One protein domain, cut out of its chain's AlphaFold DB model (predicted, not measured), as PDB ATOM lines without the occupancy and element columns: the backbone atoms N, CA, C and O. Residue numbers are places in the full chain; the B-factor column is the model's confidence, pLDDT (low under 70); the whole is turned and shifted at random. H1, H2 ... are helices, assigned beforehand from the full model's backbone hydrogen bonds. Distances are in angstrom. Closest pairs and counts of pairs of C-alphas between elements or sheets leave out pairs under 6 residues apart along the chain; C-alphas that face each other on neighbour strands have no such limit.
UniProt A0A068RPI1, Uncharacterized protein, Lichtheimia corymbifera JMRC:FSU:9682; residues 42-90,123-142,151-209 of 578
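Overview. This is residues 42 to 90, 123 to 142 and 151 to 209 of the 578 residues of an uncharacterized protein of Lichtheimia corymbifera JMRC:FSU:9682 (UniProt A0A068RPI1). Look first at the longest helix, H4, which runs partly side by side with H6, the helix in the middle of a compact, mostly crossed cluster of helices. H2 and H5 cross H6 at other places, H3 lies across the first part of H4 with H1 next to it, and H7 lies far out, touching no helix. The printed part has 128 residues with seven named helices, H1 to H7 in chain order, and no named strand; the class is all helix. It is compact, with a radius of gyration of the C-alphas of 14.6 A, and spans 43 by 31 by 27 A.

Along the chain. Find C-alpha 123 at (42.649, 150.216, -8.389); from there H4 runs through residues 123 to 142, 28.2 A. H6, residues 180 to 192, is 18.6 A long. Look for H2 at residues 56 to 67 and H5 at residues 152 to 163, each 16.4 A long. H3 is residues 79 to 87, 12.3 A. H1, residues 48 to 54, begins at C-alpha 48 at (45.092, 166.449, -5.013), and H7, residues 196 to 202, ends at C-alpha 202 at (67.111, 147.249, 8.564).

Arrangement. Start at the hub, H6, which touches four helices. H4 touches it with residues 134 to 141 alone, closest at the C-alphas of Leu 137 and Leu 190, 6.1 A, the same way at a shallow tilt of 34 degrees, only just short of steep. H2 touches H6 at a steep tilt of 49 degrees, closest at C-alphas 61 and 188, 5.7 A. H5 touches it with residues 156 to 160 alone, opposite ways at a steep tilt of 58 degrees, closest at C-alphas 160 and 182, 6.9 A. H3 and H6 only just touch, only at their ends, with 3 pairs of C-alphas within 8 A, the closest 86 and 180, 6.9 A. Going outward, H3 touches H4 about perpendicular, at 82 degrees, closest at C-alphas 85 and 126, 4.7 A. H1 and H3 only just touch, with 3 pairs within 8 A, closest at C-alphas 48 and 87, 7.0 A. H7 is close to H4 but not clearly touching, at C-alphas 140 and 198, 7.0 A; H6 and H7 are apart. In all seven helices every O i to N i+4 pair is within hydrogen-bond range.

Size, cuts and confidence. The C-alphas farthest apart are those of Ser 167 and Gly 205, 44.0 A. Residues 91 to 122 are not printed, with 8.4 A from C-alpha 90 to 123; nor are 143 to 150, with 9.5 A from C-alpha 142 to 151. The links H2 to H3 and H5 to H6 are long. The printed part's mean pLDDT is 87.5; residues 151 to 153 and 165 to 172 are under 70.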
ATOM      1  N   VAL A  42      50.284 176.481  -3.267       91.00
ATOM      2  CA  VAL A  42      49.494 175.287  -2.950       91.00
ATOM      3  C   VAL A  42      48.850 175.444  -1.576       91.00
ATOM      4  O   VAL A  42      49.498 175.771  -0.586       91.00
ATOM      5  N   THR A  43      47.543 175.219  -1.536       89.81
ATOM      6  CA  THR A  43      46.691 175.287  -0.343       89.81
ATOM      7  C   THR A  43      45.888 173.993  -0.208       89.81
ATOM      8  O   THR A  43      45.817 173.208  -1.152       89.81
ATOM      9  N   ASN A  44      45.195 173.794   0.918       86.62
ATOM     10  CA  ASN A  44      44.301 172.640   1.118       86.62
ATOM     11  C   ASN A  44      43.116 172.584   0.128       86.62
ATOM     12  O   ASN A  44      42.410 171.585   0.086       86.62
ATOM     13  N   ALA A  45      42.885 173.648  -0.651       87.56
ATOM     14  CA  ALA A  45      41.877 173.704  -1.711       87.56
ATOM     15  C   ALA A  45      42.456 173.443  -3.118       87.56
ATOM     16  O   ALA A  45      41.737 173.545  -4.109       87.56
ATOM     17  N   SER A  46      43.762 173.176  -3.224       93.06
ATOM     18  CA  SER A  46      44.416 172.862  -4.501       93.06
ATOM     19  C   SER A  46      44.052 171.458  -4.982       93.06
ATOM     20  O   SER A  46      43.453 170.674  -4.250       93.06
ATOM     21  N   THR A  47      44.409 171.127  -6.225       94.94
ATOM     22  CA  THR A  47      44.159 169.775  -6.734       94.94
ATOM     23  C   THR A  47      44.941 168.740  -5.913       94.94
ATOM     24  O   THR A  47      46.049 169.042  -5.449       94.94
ATOM     25  N   PRO A  48      44.409 167.515  -5.741       94.75
ATOM     26  CA  PRO A  48      45.092 166.449  -5.013       94.75
ATOM     27  C   PRO A  48      46.528 166.205  -5.502       94.75
ATOM     28  O   PRO A  48      47.439 166.031  -4.699       94.75
ATOM     29  N   GLU A  49      46.767 166.276  -6.813       95.50
ATOM     30  CA  GLU A  49      48.097 166.126  -7.408       95.50
ATOM     31  C   GLU A  49      49.047 167.250  -6.979       95.50
ATOM     32  O   GLU A  49      50.201 166.990  -6.647       95.50
ATOM     33  N   ALA A  50      48.573 168.500  -6.964       95.00
ATOM     34  CA  ALA A  50      49.381 169.639  -6.540       95.00
ATOM     35  C   ALA A  50      49.724 169.547  -5.047       95.00
ATOM     36  O   ALA A  50      50.874 169.759  -4.669       95.00
ATOM     37  N   MET A  51      48.756 169.161  -4.207       94.81
ATOM     38  CA  MET A  51      48.981 168.918  -2.778       94.81
ATOM     39  C   MET A  51      50.033 167.828  -2.554       94.81
ATOM     40  O   MET A  51      50.954 168.013  -1.760       94.81
ATOM     41  N   LEU A  52      49.921 166.711  -3.279       95.31
ATOM     42  CA  LEU A  52      50.836 165.576  -3.184       95.31
ATOM     43  C   LEU A  52      52.264 165.961  -3.594       95.31
ATOM     44  O   LEU A  52      53.206 165.721  -2.842       95.31
ATOM     45  N   HIS A  53      52.422 166.602  -4.757       95.56
ATOM     46  CA  HIS A  53      53.727 167.017  -5.278       95.56
ATOM     47  C   HIS A  53      54.395 168.105  -4.432       95.56
ATOM     48  O   HIS A  53      55.620 168.232  -4.467       95.56
ATOM     49  N   SER A  54      53.611 168.881  -3.685       95.44
ATOM     50  CA  SER A  54      54.147 169.888  -2.775       95.44
ATOM     51  C   SER A  54      54.381 169.394  -1.354       95.44
ATOM     52  O   SER A  54      55.045 170.085  -0.578       95.44
ATOM     53  N   SER A  55      53.882 168.206  -1.006       95.38
ATOM     54  CA  SER A  55      53.959 167.684   0.352       95.38
ATOM     55  C   SER A  55      55.323 167.075   0.672       95.38
ATOM     56  O   SER A  55      55.688 166.005   0.177       95.38
ATOM     57  N   TRP A  56      56.054 167.697   1.600       93.69
ATOM     58  CA  TRP A  56      57.314 167.130   2.097       93.69
ATOM     59  C   TRP A  56      57.089 165.823   2.861       93.69
ATOM     60  O   TRP A  56      57.924 164.923   2.806       93.69
ATOM     61  N   LYS A  57      55.945 165.687   3.546       94.69
ATOM     62  CA  LYS A  57      55.572 164.473   4.288       94.69
ATOM     63  C   LYS A  57      55.398 163.287   3.350       94.69
ATOM     64  O   LYS A  57      55.829 162.180   3.676       94.69
ATOM     65  N   PHE A  58      54.809 163.523   2.179       96.56
ATOM     66  CA  PHE A  58      54.669 162.504   1.148       96.56
ATOM     67  C   PHE A  58      56.035 162.064   0.605       96.56
ATOM     68  O   PHE A  58      56.341 160.872   0.623       96.56
ATOM     69  N   LEU A  59      56.891 163.014   0.211       96.25
ATOM     70  CA  LEU A  59      58.235 162.716  -0.303       96.25
ATOM     71  C   LEU A  59      59.127 162.027   0.737       96.25
ATOM     72  O   LEU A  59      59.845 161.082   0.410       96.25
ATOM     73  N   TYR A  60      59.041 162.451   1.999       95.00
ATOM     74  CA  TYR A  60      59.696 161.789   3.126       95.00
ATOM     75  C   TYR A  60      59.224 160.340   3.274       95.00
ATOM     76  O   TYR A  60      60.045 159.429   3.390       95.00
ATOM     77  N   SER A  61      57.906 160.126   3.230       96.69
ATOM     78  CA  SER A  61      57.320 158.790   3.348       96.69
ATOM     79  C   SER A  61      57.774 157.892   2.203       96.69
ATOM     80  O   SER A  61      58.198 156.765   2.441       96.69
ATOM     81  N   TYR A  62      57.771 158.402   0.970       97.00
ATOM     82  CA  TYR A  62      58.308 157.686  -0.182       97.00
ATOM     83  C   TYR A  62      59.782 157.312   0.008       97.00
ATOM     84  O   TYR A  62      60.139 156.148  -0.164       97.00
ATOM     85  N   HIS A  63      60.631 158.272   0.392       95.81
ATOM     86  CA  HIS A  63      62.062 158.028   0.587       95.81
ATOM     87  C   HIS A  63      62.303 156.930   1.623       95.81
ATOM     88  O   HIS A  63      63.018 155.968   1.347       95.81
ATOM     89  N   PHE A  64      61.627 157.008   2.772       95.81
ATOM     90  CA  PHE A  64      61.693 155.979   3.805       95.81
ATOM     91  C   PHE A  64      61.280 154.600   3.274       95.81
ATOM     92  O   PHE A  64      62.016 153.625   3.438       95.81
ATOM     93  N   LEU A  65      60.129 154.514   2.602       96.19
ATOM     94  CA  LEU A  65      59.630 153.255   2.045       96.19
ATOM     95  C   LEU A  65      60.566 152.691   0.971       96.19
ATOM     96  O   LEU A  65      60.732 151.478   0.894       96.19
ATOM     97  N   SER A  66      61.193 153.550   0.167       94.94
ATOM     98  CA  SER A  66      62.147 153.144  -0.868       94.94
ATOM     99  C   SER A  66      63.442 152.587  -0.268       94.94
ATOM    100  O   SER A  66      63.922 151.546  -0.716       94.94
ATOM    101  N   LEU A  67      63.957 153.215   0.798       93.88
ATOM    102  CA  LEU A  67      65.140 152.745   1.518       93.88
ATOM    103  C   LEU A  67      64.893 151.386   2.167       93.88
ATOM    104  O   LEU A  67      65.721 150.489   2.053       93.88
ATOM    105  N   PHE A  68      63.743 151.218   2.818       94.75
ATOM    106  CA  PHE A  68      63.426 150.018   3.591       94.75
ATOM    107  C   PHE A  68      62.505 149.039   2.858       94.75
ATOM    108  O   PHE A  68      61.920 148.159   3.486       94.75
ATOM    109  N   ALA A  69      62.402 149.141   1.529       94.12
ATOM    110  CA  ALA A  69      61.487 148.325   0.731       94.12
ATOM    111  C   ALA A  69      61.702 146.818   0.954       94.12
ATOM    112  O   ALA A  69      60.742 146.075   1.146       94.12
ATOM    113  N   SER A  70      62.960 146.368   1.006       92.81
ATOM    114  CA  SER A  70      63.299 144.961   1.253       92.81
ATOM    115  C   SER A  70      62.867 144.485   2.643       92.81
ATOM    116  O   SER A  70      62.305 143.398   2.767       92.81
ATOM    117  N   ALA A  71      63.099 145.306   3.670       92.50
ATOM    118  CA  ALA A  71      62.765 145.006   5.058       92.50
ATOM    119  C   ALA A  71      61.253 145.014   5.317       92.50
ATOM    120  O   ALA A  71      60.757 144.227   6.116       92.50
ATOM    121  N   LEU A  72      60.521 145.870   4.604       92.19
ATOM    122  CA  LEU A  72      59.062 145.969   4.661       92.19
ATOM    123  C   LEU A  72      58.355 144.979   3.720       92.19
ATOM    124  O   LEU A  72      57.128 145.002   3.624       92.19
ATOM    125  N   HIS A  73      59.109 144.134   3.007       92.56
ATOM    126  CA  HIS A  73      58.602 143.216   1.981       92.56
ATOM    127  C   HIS A  73      57.797 143.911   0.866       92.56
ATOM    128  O   HIS A  73      56.905 143.324   0.252       92.56
ATOM    129  N   ILE A  74      58.135 145.166   0.569       92.06
ATOM    130  CA  ILE A  74      57.532 145.951  -0.503       92.06
ATOM    131  C   ILE A  74      58.318 145.670  -1.788       92.06
ATOM    132  O   ILE A  74      59.531 145.865  -1.866       92.06
ATOM    133  N   SER A  75      57.621 145.196  -2.821       87.94
ATOM    134  CA  SER A  75      58.204 145.053  -4.164       87.94
ATOM    135  C   SER A  75      58.632 146.423  -4.692       87.94
ATOM    136  O   SER A  75      57.952 147.392  -4.387       87.94
ATOM    137  N   SER A  76      59.708 146.498  -5.490       87.06
ATOM    138  CA  SER A  76      60.324 147.740  -6.010       87.06
ATOM    139  C   SER A  76      59.345 148.922  -6.132       87.06
ATOM    140  O   SER A  76      58.635 149.046  -7.138       87.06
ATOM    141  N   LEU A  77      59.282 149.750  -5.084       94.25
ATOM    142  CA  LEU A  77      58.319 150.836  -4.975       94.25
ATOM    143  C   LEU A  77      58.826 152.016  -5.793       94.25
ATOM    144  O   LEU A  77      59.901 152.537  -5.518       94.25
ATOM    145  N   LYS A  78      58.047 152.429  -6.789       94.50
ATOM    146  CA  LYS A  78      58.319 153.635  -7.575       94.50
ATOM    147  C   LYS A  78      57.477 154.789  -7.072       94.50
ATOM    148  O   LYS A  78      56.342 154.564  -6.638       94.50
ATOM    149  N   LEU A  79      57.987 156.009  -7.220       95.75
ATOM    150  CA  LEU A  79      57.278 157.208  -6.779       95.75
ATOM    151  C   LEU A  79      55.921 157.324  -7.486       95.75
ATOM    152  O   LEU A  79      54.894 157.387  -6.823       95.75
ATOM    153  N   ASP A  80      55.895 157.179  -8.814       94.44
ATOM    154  CA  ASP A  80      54.673 157.190  -9.637       94.44
ATOM    155  C   ASP A  80      53.599 156.202  -9.156       94.44
ATOM    156  O   ASP A  80      52.400 156.475  -9.235       94.44
ATOM    157  N   THR A  81      54.027 155.024  -8.689       94.69
ATOM    158  CA  THR A  81      53.116 153.961  -8.239       94.69
ATOM    159  C   THR A  81      52.491 154.324  -6.900       94.69
ATOM    160  O   THR A  81      51.283 154.171  -6.736       94.69
ATOM    161  N   LEU A  82      53.292 154.845  -5.965       96.38
ATOM    162  CA  LEU A  82      52.782 155.324  -4.685       96.38
ATOM    163  C   LEU A  82      51.868 156.541  -4.876       96.38
ATOM    164  O   LEU A  82      50.805 156.595  -4.268       96.38
ATOM    165  N   GLU A  83      52.236 157.478  -5.752       96.00
ATOM    166  CA  GLU A  83      51.401 158.640  -6.069       96.00
ATOM    167  C   GLU A  83      50.036 158.226  -6.617       96.00
ATOM    168  O   GLU A  83      49.004 158.652  -6.102       96.00
ATOM    169  N   SER A  84      50.026 157.339  -7.616       95.50
ATOM    170  CA  SER A  84      48.786 156.821  -8.203       95.50
ATOM    171  C   SER A  84      47.927 156.117  -7.151       95.50
ATOM    172  O   SER A  84      46.711 156.305  -7.116       95.50
ATOM    173  N   ALA A  85      48.551 155.361  -6.243       94.88
ATOM    174  CA  ALA A  85      47.836 154.686  -5.169       94.88
ATOM    175  C   ALA A  85      47.219 155.659  -4.154       94.88
ATOM    176  O   ALA A  85      46.072 155.479  -3.757       94.88
ATOM    177  N   MET A  86      47.933 156.726  -3.788       95.38
ATOM    178  CA  MET A  86      47.427 157.766  -2.884       95.38
ATOM    179  C   MET A  86      46.320 158.617  -3.519       95.38
ATOM    180  O   MET A  86      45.459 159.128  -2.809       95.38
ATOM    181  N   LEU A  87      46.311 158.762  -4.845       94.69
ATOM    182  CA  LEU A  87      45.256 159.471  -5.577       94.69
ATOM    183  C   LEU A  87      44.030 158.593  -5.863       94.69
ATOM    184  O   LEU A  87      42.954 159.115  -6.143       94.69
ATOM    185  N   THR A  88      44.160 157.269  -5.756       91.69
ATOM    186  CA  THR A  88      43.048 156.340  -5.978       91.69
ATOM    187  C   THR A  88      42.009 156.498  -4.860       91.69
ATOM    188  O   THR A  88      42.340 156.444  -3.674       91.69
ATOM    189  N   SER A  89      40.752 156.750  -5.225       80.94
ATOM    190  CA  SER A  89      39.615 156.791  -4.295       80.94
ATOM    191  C   SER A  89      39.028 155.396  -4.087       80.94
ATOM    192  O   SER A  89      39.075 154.581  -5.011       80.94
ATOM    193  N   LEU A  90      38.397 155.147  -2.930       74.25
ATOM    194  CA  LEU A  90      37.674 153.897  -2.678       74.25
ATOM    195  C   LEU A  90      36.687 153.629  -3.833       74.25
ATOM    196  O   LEU A  90      35.895 154.525  -4.158       74.25
ATOM    197  N   THR A 123      43.138 149.724  -9.686       86.69
ATOM    198  CA  THR A 123      42.649 150.216  -8.389       86.69
ATOM    199  C   THR A 123      42.838 149.168  -7.291       86.69
ATOM    200  O   THR A 123      43.443 149.466  -6.265       86.69
ATOM    201  N   GLN A 124      42.422 147.918  -7.512       87.94
ATOM    202  CA  GLN A 124      42.622 146.847  -6.525       87.94
ATOM    203  C   GLN A 124      44.106 146.596  -6.217       87.94
ATOM    204  O   GLN A 124      44.471 146.393  -5.060       87.94
ATOM    205  N   ARG A 125      44.984 146.654  -7.228       90.06
ATOM    206  CA  ARG A 125      46.439 146.528  -7.027       90.06
ATOM    207  C   ARG A 125      47.004 147.657  -6.176       90.06
ATOM    208  O   ARG A 125      47.817 147.391  -5.295       90.06
ATOM    209  N   PHE A 126      46.589 148.897  -6.426       93.06
ATOM    210  CA  PHE A 126      47.012 150.043  -5.624       93.06
ATOM    211  C   PHE A 126      46.518 149.946  -4.184       93.06
ATOM    212  O   PHE A 126      47.279 150.234  -3.260       93.06
ATOM    213  N   HIS A 127      45.287 149.471  -3.991       90.62
ATOM    214  CA  HIS A 127      44.743 149.238  -2.660       90.62
ATOM    215  C   HIS A 127      45.569 148.207  -1.893       90.62
ATOM    216  O   HIS A 127      46.067 148.492  -0.806       90.62
ATOM    217  N   HIS A 128      45.819 147.055  -2.516       90.50
ATOM    218  CA  HIS A 128      46.636 145.998  -1.931       90.50
ATOM    219  C   HIS A 128      48.075 146.464  -1.643       90.50
ATOM    220  O   HIS A 128      48.678 146.052  -0.652       90.50
ATOM    221  N   LEU A 129      48.658 147.316  -2.493       93.06
ATOM    222  CA  LEU A 129      49.988 147.881  -2.257       93.06
ATOM    223  C   LEU A 129      50.014 148.719  -0.973       93.06
ATOM    224  O   LEU A 129      50.897 148.530  -0.140       93.06
ATOM    225  N   VAL A 130      49.063 149.637  -0.815       93.00
ATOM    226  CA  VAL A 130      49.010 150.532   0.349       93.00
ATOM    227  C   VAL A 130      48.631 149.772   1.616       93.00
ATOM    228  O   VAL A 130      49.230 150.013   2.659       93.00
ATOM    229  N   GLU A 131      47.721 148.802   1.534       90.94
ATOM    230  CA  GLU A 131      47.394 147.915   2.656       90.94
ATOM    231  C   GLU A 131      48.612 147.117   3.122       90.94
ATOM    232  O   GLU A 131      48.889 147.083   4.319       90.94
ATOM    233  N   ASN A 132      49.400 146.563   2.194       92.00
ATOM    234  CA  ASN A 132      50.661 145.904   2.533       92.00
ATOM    235  C   ASN A 132      51.639 146.862   3.221       92.00
ATOM    236  O   ASN A 132      52.260 146.488   4.210       92.00
ATOM    237  N   ILE A 133      51.780 148.093   2.714       94.00
ATOM    238  CA  ILE A 133      52.657 149.108   3.316       94.00
ATOM    239  C   ILE A 133      52.214 149.405   4.752       94.00
ATOM    240  O   ILE A 133      53.034 149.365   5.669       94.00
ATOM    241  N   ILE A 134      50.922 149.677   4.953       91.81
ATOM    242  CA  ILE A 134      50.352 149.986   6.267       91.81
ATOM    243  C   ILE A 134      50.551 148.806   7.214       91.81
ATOM    244  O   ILE A 134      51.032 149.008   8.327       91.81
ATOM    245  N   GLN A 135      50.241 147.585   6.774       89.69
ATOM    246  CA  GLN A 135      50.393 146.377   7.576       89.69
ATOM    247  C   GLN A 135      51.855 146.154   7.983       89.69
ATOM    248  O   GLN A 135      52.129 145.960   9.166       89.69
ATOM    249  N   SER A 136      52.804 146.276   7.048       91.00
ATOM    250  CA  SER A 136      54.237 146.135   7.337       91.00
ATOM    251  C   SER A 136      54.741 147.188   8.334       91.00
ATOM    252  O   SER A 136      55.487 146.858   9.257       91.00
ATOM    253  N   LEU A 137      54.322 148.451   8.194       91.31
ATOM    254  CA  LEU A 137      54.667 149.514   9.151       91.31
ATOM    255  C   LEU A 137      54.016 149.285  10.522       91.31
ATOM    256  O   LEU A 137      54.611 149.563  11.568       91.31
ATOM    257  N   PHE A 138      52.796 148.754  10.540       86.56
ATOM    258  CA  PHE A 138      52.079 148.437  11.766       86.56
ATOM    259  C   PHE A 138      52.727 147.276  12.528       86.56
ATOM    260  O   PHE A 138      52.905 147.336  13.745       86.56
ATOM    261  N   ASP A 139      53.151 146.236  11.816       85.19
ATOM    262  CA  ASP A 139      53.867 145.108  12.409       85.19
ATOM    263  C   ASP A 139      55.241 145.538  12.941       85.19
ATOM    264  O   ASP A 139      55.642 145.116  14.028       85.19
ATOM    265  N   ALA A 140      55.914 146.465  12.248       85.81
ATOM    266  CA  ALA A 140      57.166 147.061  12.709       85.81
ATOM    267  C   ALA A 140      57.003 147.977  13.941       85.81
ATOM    268  O   ALA A 140      57.934 148.110  14.738       85.81
ATOM    269  N   SER A 141      55.835 148.600  14.130       81.31
ATOM    270  CA  SER A 141      55.558 149.502  15.264       81.31
ATOM    271  C   SER A 141      54.952 148.794  16.487       81.31
ATOM    272  O   SER A 141      55.184 149.212  17.626       81.31
ATOM    273  N   ARG A 142      54.246 147.666  16.302       72.12
ATOM    274  CA  ARG A 142      53.582 146.877  17.366       72.12
ATOM    275  C   ARG A 142      54.491 146.461  18.528       72.12
ATOM    276  O   ARG A 142      54.007 146.216  19.634       72.12
ATOM    277  N   ASN A 151      44.538 149.149  20.614       66.75
ATOM    278  CA  ASN A 151      44.502 148.971  19.166       66.75
ATOM    279  C   ASN A 151      45.285 150.125  18.528       66.75
ATOM    280  O   ASN A 151      44.897 151.273  18.702       66.75
ATOM    281  N   GLY A 152      46.375 149.865  17.800       67.56
ATOM    282  CA  GLY A 152      47.146 150.942  17.159       67.56
ATOM    283  C   GLY A 152      46.321 151.775  16.162       67.56
ATOM    284  O   GLY A 152      46.631 152.939  15.949       67.56
ATOM    285  N   HIS A 153      45.204 151.239  15.654       69.12
ATOM    286  CA  HIS A 153      44.183 152.010  14.931       69.12
ATOM    287  C   HIS A 153      43.585 153.156  15.760       69.12
ATOM    288  O   HIS A 153      43.284 154.211  15.213       69.12
ATOM    289  N   LEU A 154      43.426 152.963  17.073       73.69
ATOM    290  CA  LEU A 154      42.923 153.977  17.995       73.69
ATOM    291  C   LEU A 154      43.954 155.086  18.213       73.69
ATOM    292  O   LEU A 154      43.591 156.252  18.192       73.69
ATOM    293  N   ALA A 155      45.232 154.725  18.360       77.88
ATOM    294  CA  ALA A 155      46.317 155.695  18.507       77.88
ATOM    295  C   ALA A 155      46.517 156.523  17.227       77.88
ATOM    296  O   ALA A 155      46.706 157.735  17.296       77.88
ATOM    297  N   LEU A 156      46.415 155.880  16.058       79.88
ATOM    298  CA  LEU A 156      46.428 156.573  14.771       79.88
ATOM    299  C   LEU A 156      45.220 157.509  14.639       79.88
ATOM    300  O   LEU A 156      45.386 158.652  14.232       79.88
ATOM    301  N   TYR A 157      44.022 157.052  15.016       79.94
ATOM    302  CA  TYR A 157      42.817 157.883  15.017       79.94
ATOM    303  C   TYR A 157      42.955 159.098  15.938       79.94
ATOM    304  O   TYR A 157      42.661 160.212  15.521       79.94
ATOM    305  N   GLU A 158      43.418 158.897  17.175       81.50
ATOM    306  CA  GLU A 158      43.631 159.979  18.140       81.50
ATOM    307  C   GLU A 158      44.619 161.006  17.576       81.50
ATOM    308  O   GLU A 158      44.292 162.189  17.510       81.50
ATOM    309  N   HIS A 159      45.749 160.552  17.023       82.12
ATOM    310  CA  HIS A 159      46.719 161.441  16.386       82.12
ATOM    311  C   HIS A 159      46.144 162.208  15.186       82.12
ATOM    312  O   HIS A 159      46.352 163.415  15.049       82.12
ATOM    313  N   LEU A 160      45.412 161.523  14.308       82.25
ATOM    314  CA  LEU A 160      44.785 162.150  13.150       82.25
ATOM    315  C   LEU A 160      43.708 163.155  13.573       82.25
ATOM    316  O   LEU A 160      43.632 164.224  12.981       82.25
ATOM    317  N   SER A 161      42.938 162.875  14.626       80.19
ATOM    318  CA  SER A 161      41.920 163.796  15.153       80.19
ATOM    319  C   SER A 161      42.511 165.068  15.772       80.19
ATOM    320  O   SER A 161      41.873 166.118  15.748       80.19
ATOM    321  N   GLU A 162      43.739 164.993  16.295       81.56
ATOM    322  CA  GLU A 162      44.471 166.149  16.821       81.56
ATOM    323  C   GLU A 162      45.110 166.990  15.708       81.56
ATOM    324  O   GLU A 162      45.170 168.215  15.806       81.56
ATOM    325  N   THR A 163      45.612 166.338  14.656       75.00
ATOM    326  CA  THR A 163      46.419 166.984  13.605       75.00
ATOM    327  C   THR A 163      45.619 167.413  12.384       75.00
ATOM    328  O   THR A 163      46.033 168.322  11.663       75.00
ATOM    329  N   THR A 164      44.467 166.792  12.152       71.12
ATOM    330  CA  THR A 164      43.605 167.056  11.002       71.12
ATOM    331  C   THR A 164      42.140 167.109  11.447       71.12
ATOM    332  O   THR A 164      41.701 166.256  12.218       71.12
ATOM    333  N   PRO A 165      41.346 168.096  10.990       64.19
ATOM    334  CA  PRO A 165      39.931 168.208  11.333       64.19
ATOM    335  C   PRO A 165      39.117 167.140  10.585       64.19
ATOM    336  O   PRO A 165      38.423 167.428   9.614       64.19
ATOM    337  N   ILE A 166      39.233 165.885  11.014       63.81
ATOM    338  CA  ILE A 166      38.516 164.744  10.446       63.81
ATOM    339  C   ILE A 166      37.209 164.543  11.225       63.81
ATOM    340  O   ILE A 166      37.209 164.441  12.448       63.81
ATOM    341  N   SER A 167      36.082 164.458  10.513       61.56
ATOM    342  CA  SER A 167      34.731 164.262  11.070       61.56
ATOM    343  C   SER A 167      34.267 162.794  11.102       61.56
ATOM    344  O   SER A 167      33.068 162.520  11.167       61.56
ATOM    345  N   ILE A 168      35.194 161.833  11.034       60.94
ATOM    346  CA  ILE A 168      34.887 160.401  10.888       60.94
ATOM    347  C   ILE A 168      34.620 159.757  12.267       60.94
ATOM    348  O   ILE A 168      35.331 160.066  13.220       60.94
ATOM    349  N   PRO A 169      33.630 158.851  12.408       64.94
ATOM    350  CA  PRO A 169      33.361 158.137  13.658       64.94
ATOM    351  C   PRO A 169      34.536 157.270  14.156       64.94
ATOM    352  O   PRO A 169      35.205 156.591  13.381       64.94
ATOM    353  N   LYS A 170      34.719 157.215  15.483       65.31
ATOM    354  CA  LYS A 170      35.831 156.536  16.186       65.31
ATOM    355  C   LYS A 170      35.902 155.009  15.993       65.31
ATOM    356  O   LYS A 170      36.945 154.416  16.251       65.31
ATOM    357  N   GLU A 171      34.815 154.357  15.583       62.72
ATOM    358  CA  GLU A 171      34.650 152.904  15.765       62.72
ATOM    359  C   GLU A 171      34.921 152.049  14.515       62.72
ATOM    360  O   GLU A 171      35.126 150.844  14.655       62.72
ATOM    361  N   SER A 172      34.989 152.626  13.308       63.16
ATOM    362  CA  SER A 172      35.167 151.827  12.083       63.16
ATOM    363  C   SER A 172      35.620 152.653  10.878       63.16
ATOM    364  O   SER A 172      34.904 152.719   9.881       63.16
ATOM    365  N   TRP A 173      36.777 153.309  10.965       72.44
ATOM    366  CA  TRP A 173      37.314 154.045   9.822       72.44
ATOM    367  C   TRP A 173      38.298 153.197   9.011       72.44
ATOM    368  O   TRP A 173      39.076 152.418   9.571       72.44
ATOM    369  N   SER A 174      38.277 153.353   7.688       81.50
ATOM    370  CA  SER A 174      39.262 152.754   6.781       81.50
ATOM    371  C   SER A 174      40.256 153.801   6.268       81.50
ATOM    372  O   SER A 174      39.923 154.975   6.130       81.50
ATOM    373  N   PHE A 175      41.491 153.396   5.943       86.44
ATOM    374  CA  PHE A 175      42.504 154.313   5.384       86.44
ATOM    375  C   PHE A 175      41.994 155.068   4.145       86.44
ATOM    376  O   PHE A 175      42.365 156.212   3.908       86.44
ATOM    377  N   TRP A 176      41.116 154.433   3.371       89.25
ATOM    378  CA  TRP A 176      40.542 154.972   2.142       89.25
ATOM    379  C   TRP A 176      39.386 155.955   2.362       89.25
ATOM    380  O   TRP A 176      39.013 156.652   1.422       89.25
ATOM    381  N   GLU A 177      38.822 156.019   3.571       87.31
ATOM    382  CA  GLU A 177      37.845 157.047   3.964       87.31
ATOM    383  C   GLU A 177      38.513 158.374   4.326       87.31
ATOM    384  O   GLU A 177      37.842 159.405   4.377       87.31
ATOM    385  N   LEU A 178      39.827 158.361   4.564       88.06
ATOM    386  CA  LEU A 178      40.595 159.579   4.765       88.06
ATOM    387  C   LEU A 178      40.717 160.360   3.453       88.06
ATOM    388  O   LEU A 178      40.948 159.803   2.374       88.06
ATOM    389  N   ASP A 179      40.656 161.685   3.565       89.94
ATOM    390  CA  ASP A 179      41.060 162.565   2.479       89.94
ATOM    391  C   ASP A 179      42.559 162.389   2.165       89.94
ATOM    392  O   ASP A 179      43.305 161.684   2.852       89.94
ATOM    393  N   LEU A 180      43.029 162.985   1.067       92.56
ATOM    394  CA  LEU A 180      44.432 162.826   0.676       92.56
ATOM    395  C   LEU A 180      45.391 163.284   1.787       92.56
ATOM    396  O   LEU A 180      46.401 162.623   2.037       92.56
ATOM    397  N   LEU A 181      45.069 164.389   2.462       91.25
ATOM    398  CA  LEU A 181      45.906 164.922   3.528       91.25
ATOM    399  C   LEU A 181      45.969 163.944   4.706       91.25
ATOM    400  O   LEU A 181      47.065 163.551   5.103       91.25
ATOM    401  N   GLY A 182      44.825 163.461   5.190       90.75
ATOM    402  CA  GLY A 182      44.752 162.442   6.231       90.75
ATOM    403  C   GLY A 182      45.554 161.193   5.874       90.75
ATOM    404  O   GLY A 182      46.303 160.691   6.710       90.75
ATOM    405  N   ARG A 183      45.497 160.729   4.618       93.69
ATOM    406  CA  ARG A 183      46.299 159.586   4.143       93.69
ATOM    407  C   ARG A 183      47.805 159.845   4.223       93.69
ATOM    408  O   ARG A 183      48.550 158.974   4.670       93.69
ATOM    409  N   ILE A 184      48.264 161.032   3.817       93.81
ATOM    410  CA  ILE A 184      49.683 161.425   3.903       93.81
ATOM    411  C   ILE A 184      50.140 161.482   5.367       93.81
ATOM    412  O   ILE A 184      51.201 160.949   5.704       93.81
ATOM    413  N   HIS A 185      49.348 162.107   6.241       91.69
ATOM    414  CA  HIS A 185      49.658 162.207   7.671       91.69
ATOM    415  C   HIS A 185      49.661 160.836   8.344       91.69
ATOM    416  O   HIS A 185      50.583 160.543   9.101       91.69
ATOM    417  N   ALA A 186      48.707 159.967   8.009       91.69
ATOM    418  CA  ALA A 186      48.643 158.608   8.531       91.69
ATOM    419  C   ALA A 186      49.890 157.799   8.164       91.69
ATOM    420  O   ALA A 186      50.488 157.154   9.025       91.69
ATOM    421  N   LEU A 187      50.321 157.872   6.899       94.06
ATOM    422  CA  LEU A 187      51.517 157.174   6.439       94.06
ATOM    423  C   LEU A 187      52.777 157.688   7.144       94.06
ATOM    424  O   LEU A 187      53.573 156.890   7.639       94.06
ATOM    425  N   LYS A 188      52.930 159.012   7.247       93.88
ATOM    426  CA  LYS A 188      54.051 159.612   7.973       93.88
ATOM    427  C   LYS A 188      54.056 159.195   9.445       93.88
ATOM    428  O   LYS A 188      55.105 158.824   9.964       93.88
ATOM    429  N   TRP A 189      52.906 159.248  10.110       92.25
ATOM    430  CA  TRP A 189      52.801 158.869  11.514       92.25
ATOM    431  C   TRP A 189      53.210 157.413  11.728       92.25
ATOM    432  O   TRP A 189      54.003 157.133  12.622       92.25
ATOM    433  N   LEU A 190      52.737 156.495  10.877       91.38
ATOM    434  CA  LEU A 190      53.108 155.078  10.947       91.38
ATOM    435  C   LEU A 190      54.623 154.879  10.831       91.38
ATOM    436  O   LEU A 190      55.191 154.074  11.566       91.38
ATOM    437  N   ILE A 191      55.276 155.639   9.950       93.81
ATOM    438  CA  ILE A 191      56.736 155.642   9.803       93.81
ATOM    439  C   ILE A 191      57.417 156.154  11.079       93.81
ATOM    440  O   ILE A 191      58.350 155.519  11.569       93.81
ATOM    441  N   ASP A 192      56.931 157.252  11.662       91.25
ATOM    442  CA  ASP A 192      57.493 157.829  12.891       91.25
ATOM    443  C   ASP A 192      57.338 156.891  14.113       91.25
ATOM    444  O   ASP A 192      58.116 156.971  15.070       91.25
ATOM    445  N   GLN A 193      56.361 155.972  14.087       90.12
ATOM    446  CA  GLN A 193      56.169 154.954  15.128       90.12
ATOM    447  C   GLN A 193      57.091 153.735  14.997       90.12
ATOM    448  O   GLN A 193      57.155 152.927  15.931       90.12
ATOM    449  N   VAL A 194      57.812 153.571  13.882       89.81
ATOM    450  CA  VAL A 194      58.724 152.433  13.705       89.81
ATOM    451  C   VAL A 194      59.808 152.464  14.784       89.81
ATOM    452  O   VAL A 194      60.424 153.493  15.077       89.81
ATOM    453  N   ASP A 195      60.038 151.320  15.430       86.19
ATOM    454  CA  ASP A 195      60.985 151.256  16.534       86.19
ATOM    455  C   ASP A 195      62.433 151.469  16.070       86.19
ATOM    456  O   ASP A 195      62.873 150.898  15.072       86.19
ATOM    457  N   TRP A 196      63.210 152.247  16.829       82.19
ATOM    458  CA  TRP A 196      64.605 152.525  16.486       82.19
ATOM    459  C   TRP A 196      65.443 151.242  16.428       82.19
ATOM    460  O   TRP A 196      66.291 151.090  15.550       82.19
ATOM    461  N   GLN A 197      65.160 150.276  17.308       84.25
ATOM    462  CA  GLN A 197      65.818 148.966  17.288       84.25
ATOM    463  C   GLN A 197      65.540 148.198  15.986       84.25
ATOM    464  O   GLN A 197      66.416 147.497  15.482       84.25
ATOM    465  N   HIS A 198      64.344 148.354  15.411       81.44
ATOM    466  CA  HIS A 198      64.005 147.743  14.124       81.44
ATOM    467  C   HIS A 198      64.720 148.446  12.979       81.44
ATOM    468  O   HIS A 198      65.345 147.770  12.162       81.44
ATOM    469  N   LEU A 199      64.730 149.783  12.983       85.88
ATOM    470  CA  LEU A 199      65.478 150.574  12.004       85.88
ATOM    471  C   LEU A 199      66.956 150.172  11.969       85.88
ATOM    472  O   LEU A 199      67.499 149.987  10.886       85.88
ATOM    473  N   GLN A 200      67.588 149.950  13.125       86.06
ATOM    474  CA  GLN A 200      68.974 149.472  13.182       86.06
ATOM    475  C   GLN A 200      69.163 148.108  12.507       86.06
ATOM    476  O   GLN A 200      70.166 147.897  11.829       86.06
ATOM    477  N   SER A 201      68.201 147.188  12.643       89.94
ATOM    478  CA  SER A 201      68.287 145.888  11.968       89.94
ATOM    479  C   SER A 201      68.099 146.002  10.451       89.94
ATOM    480  O   SER A 201      68.714 145.253   9.697       89.94
ATOM    481  N   TRP A 202      67.313 146.977   9.989       91.12
ATOM    482  CA  TRP A 202      67.111 147.249   8.564       91.12
ATOM    483  C   TRP A 202      68.278 148.006   7.921       91.12
ATOM    484  O   TRP A 202      68.485 147.914   6.715       91.12
ATOM    485  N   GLN A 203      69.055 148.736   8.721       88.75
ATOM    486  CA  GLN A 203      70.222 149.501   8.273       88.75
ATOM    487  C   GLN A 203      71.452 148.638   7.969       88.75
ATOM    488  O   GLN A 203      72.433 149.152   7.429       88.75
ATOM    489  N   VAL A 204      71.448 147.344   8.309       85.81
ATOM    490  CA  VAL A 204      72.626 146.477   8.162       85.81
ATOM    491  C   VAL A 204      73.084 146.443   6.697       85.81
ATOM    492  O   VAL A 204      72.421 145.885   5.828       85.81
ATOM    493  N   GLY A 205      74.250 147.043   6.429       86.00
ATOM    494  CA  GLY A 205      74.850 147.127   5.093       86.00
ATOM    495  C   GLY A 205      74.556 148.416   4.312       86.00
ATOM    496  O   GLY A 205      75.051 148.561   3.193       86.00
ATOM    497  N   MET A 206      73.805 149.368   4.876       89.75
ATOM    498  CA  MET A 206      73.616 150.699   4.293       89.75
ATOM    499  C   MET A 206      74.643 151.689   4.846       89.75
ATOM    500  O   MET A 206      74.831 151.802   6.053       89.75
ATOM    501  N   ALA A 207      75.306 152.429   3.957       88.69
ATOM    502  CA  ALA A 207      76.134 153.562   4.362       88.69
ATOM    503  C   ALA A 207      75.236 154.734   4.786       88.69
ATOM    504  O   ALA A 207      74.227 154.995   4.126       88.69
ATOM    505  N   GLU A 208      75.621 155.468   5.833       85.69
ATOM    506  CA  GLU A 208      74.862 156.620   6.348       85.69
ATOM    507  C   GLU A 208      74.572 157.663   5.256       85.69
ATOM    508  O   GLU A 208      73.459 158.186   5.169       85.69
ATOM    509  N   ASP A 209      75.535 157.885   4.357       84.31
ATOM    510  CA  ASP A 209      75.411 158.819   3.232       84.31
ATOM    511  C   ASP A 209      74.317 158.418   2.236       84.31
ATOM    512  O   ASP A 209      73.730 159.275   1.584       84.31
TER     513      ASP A 209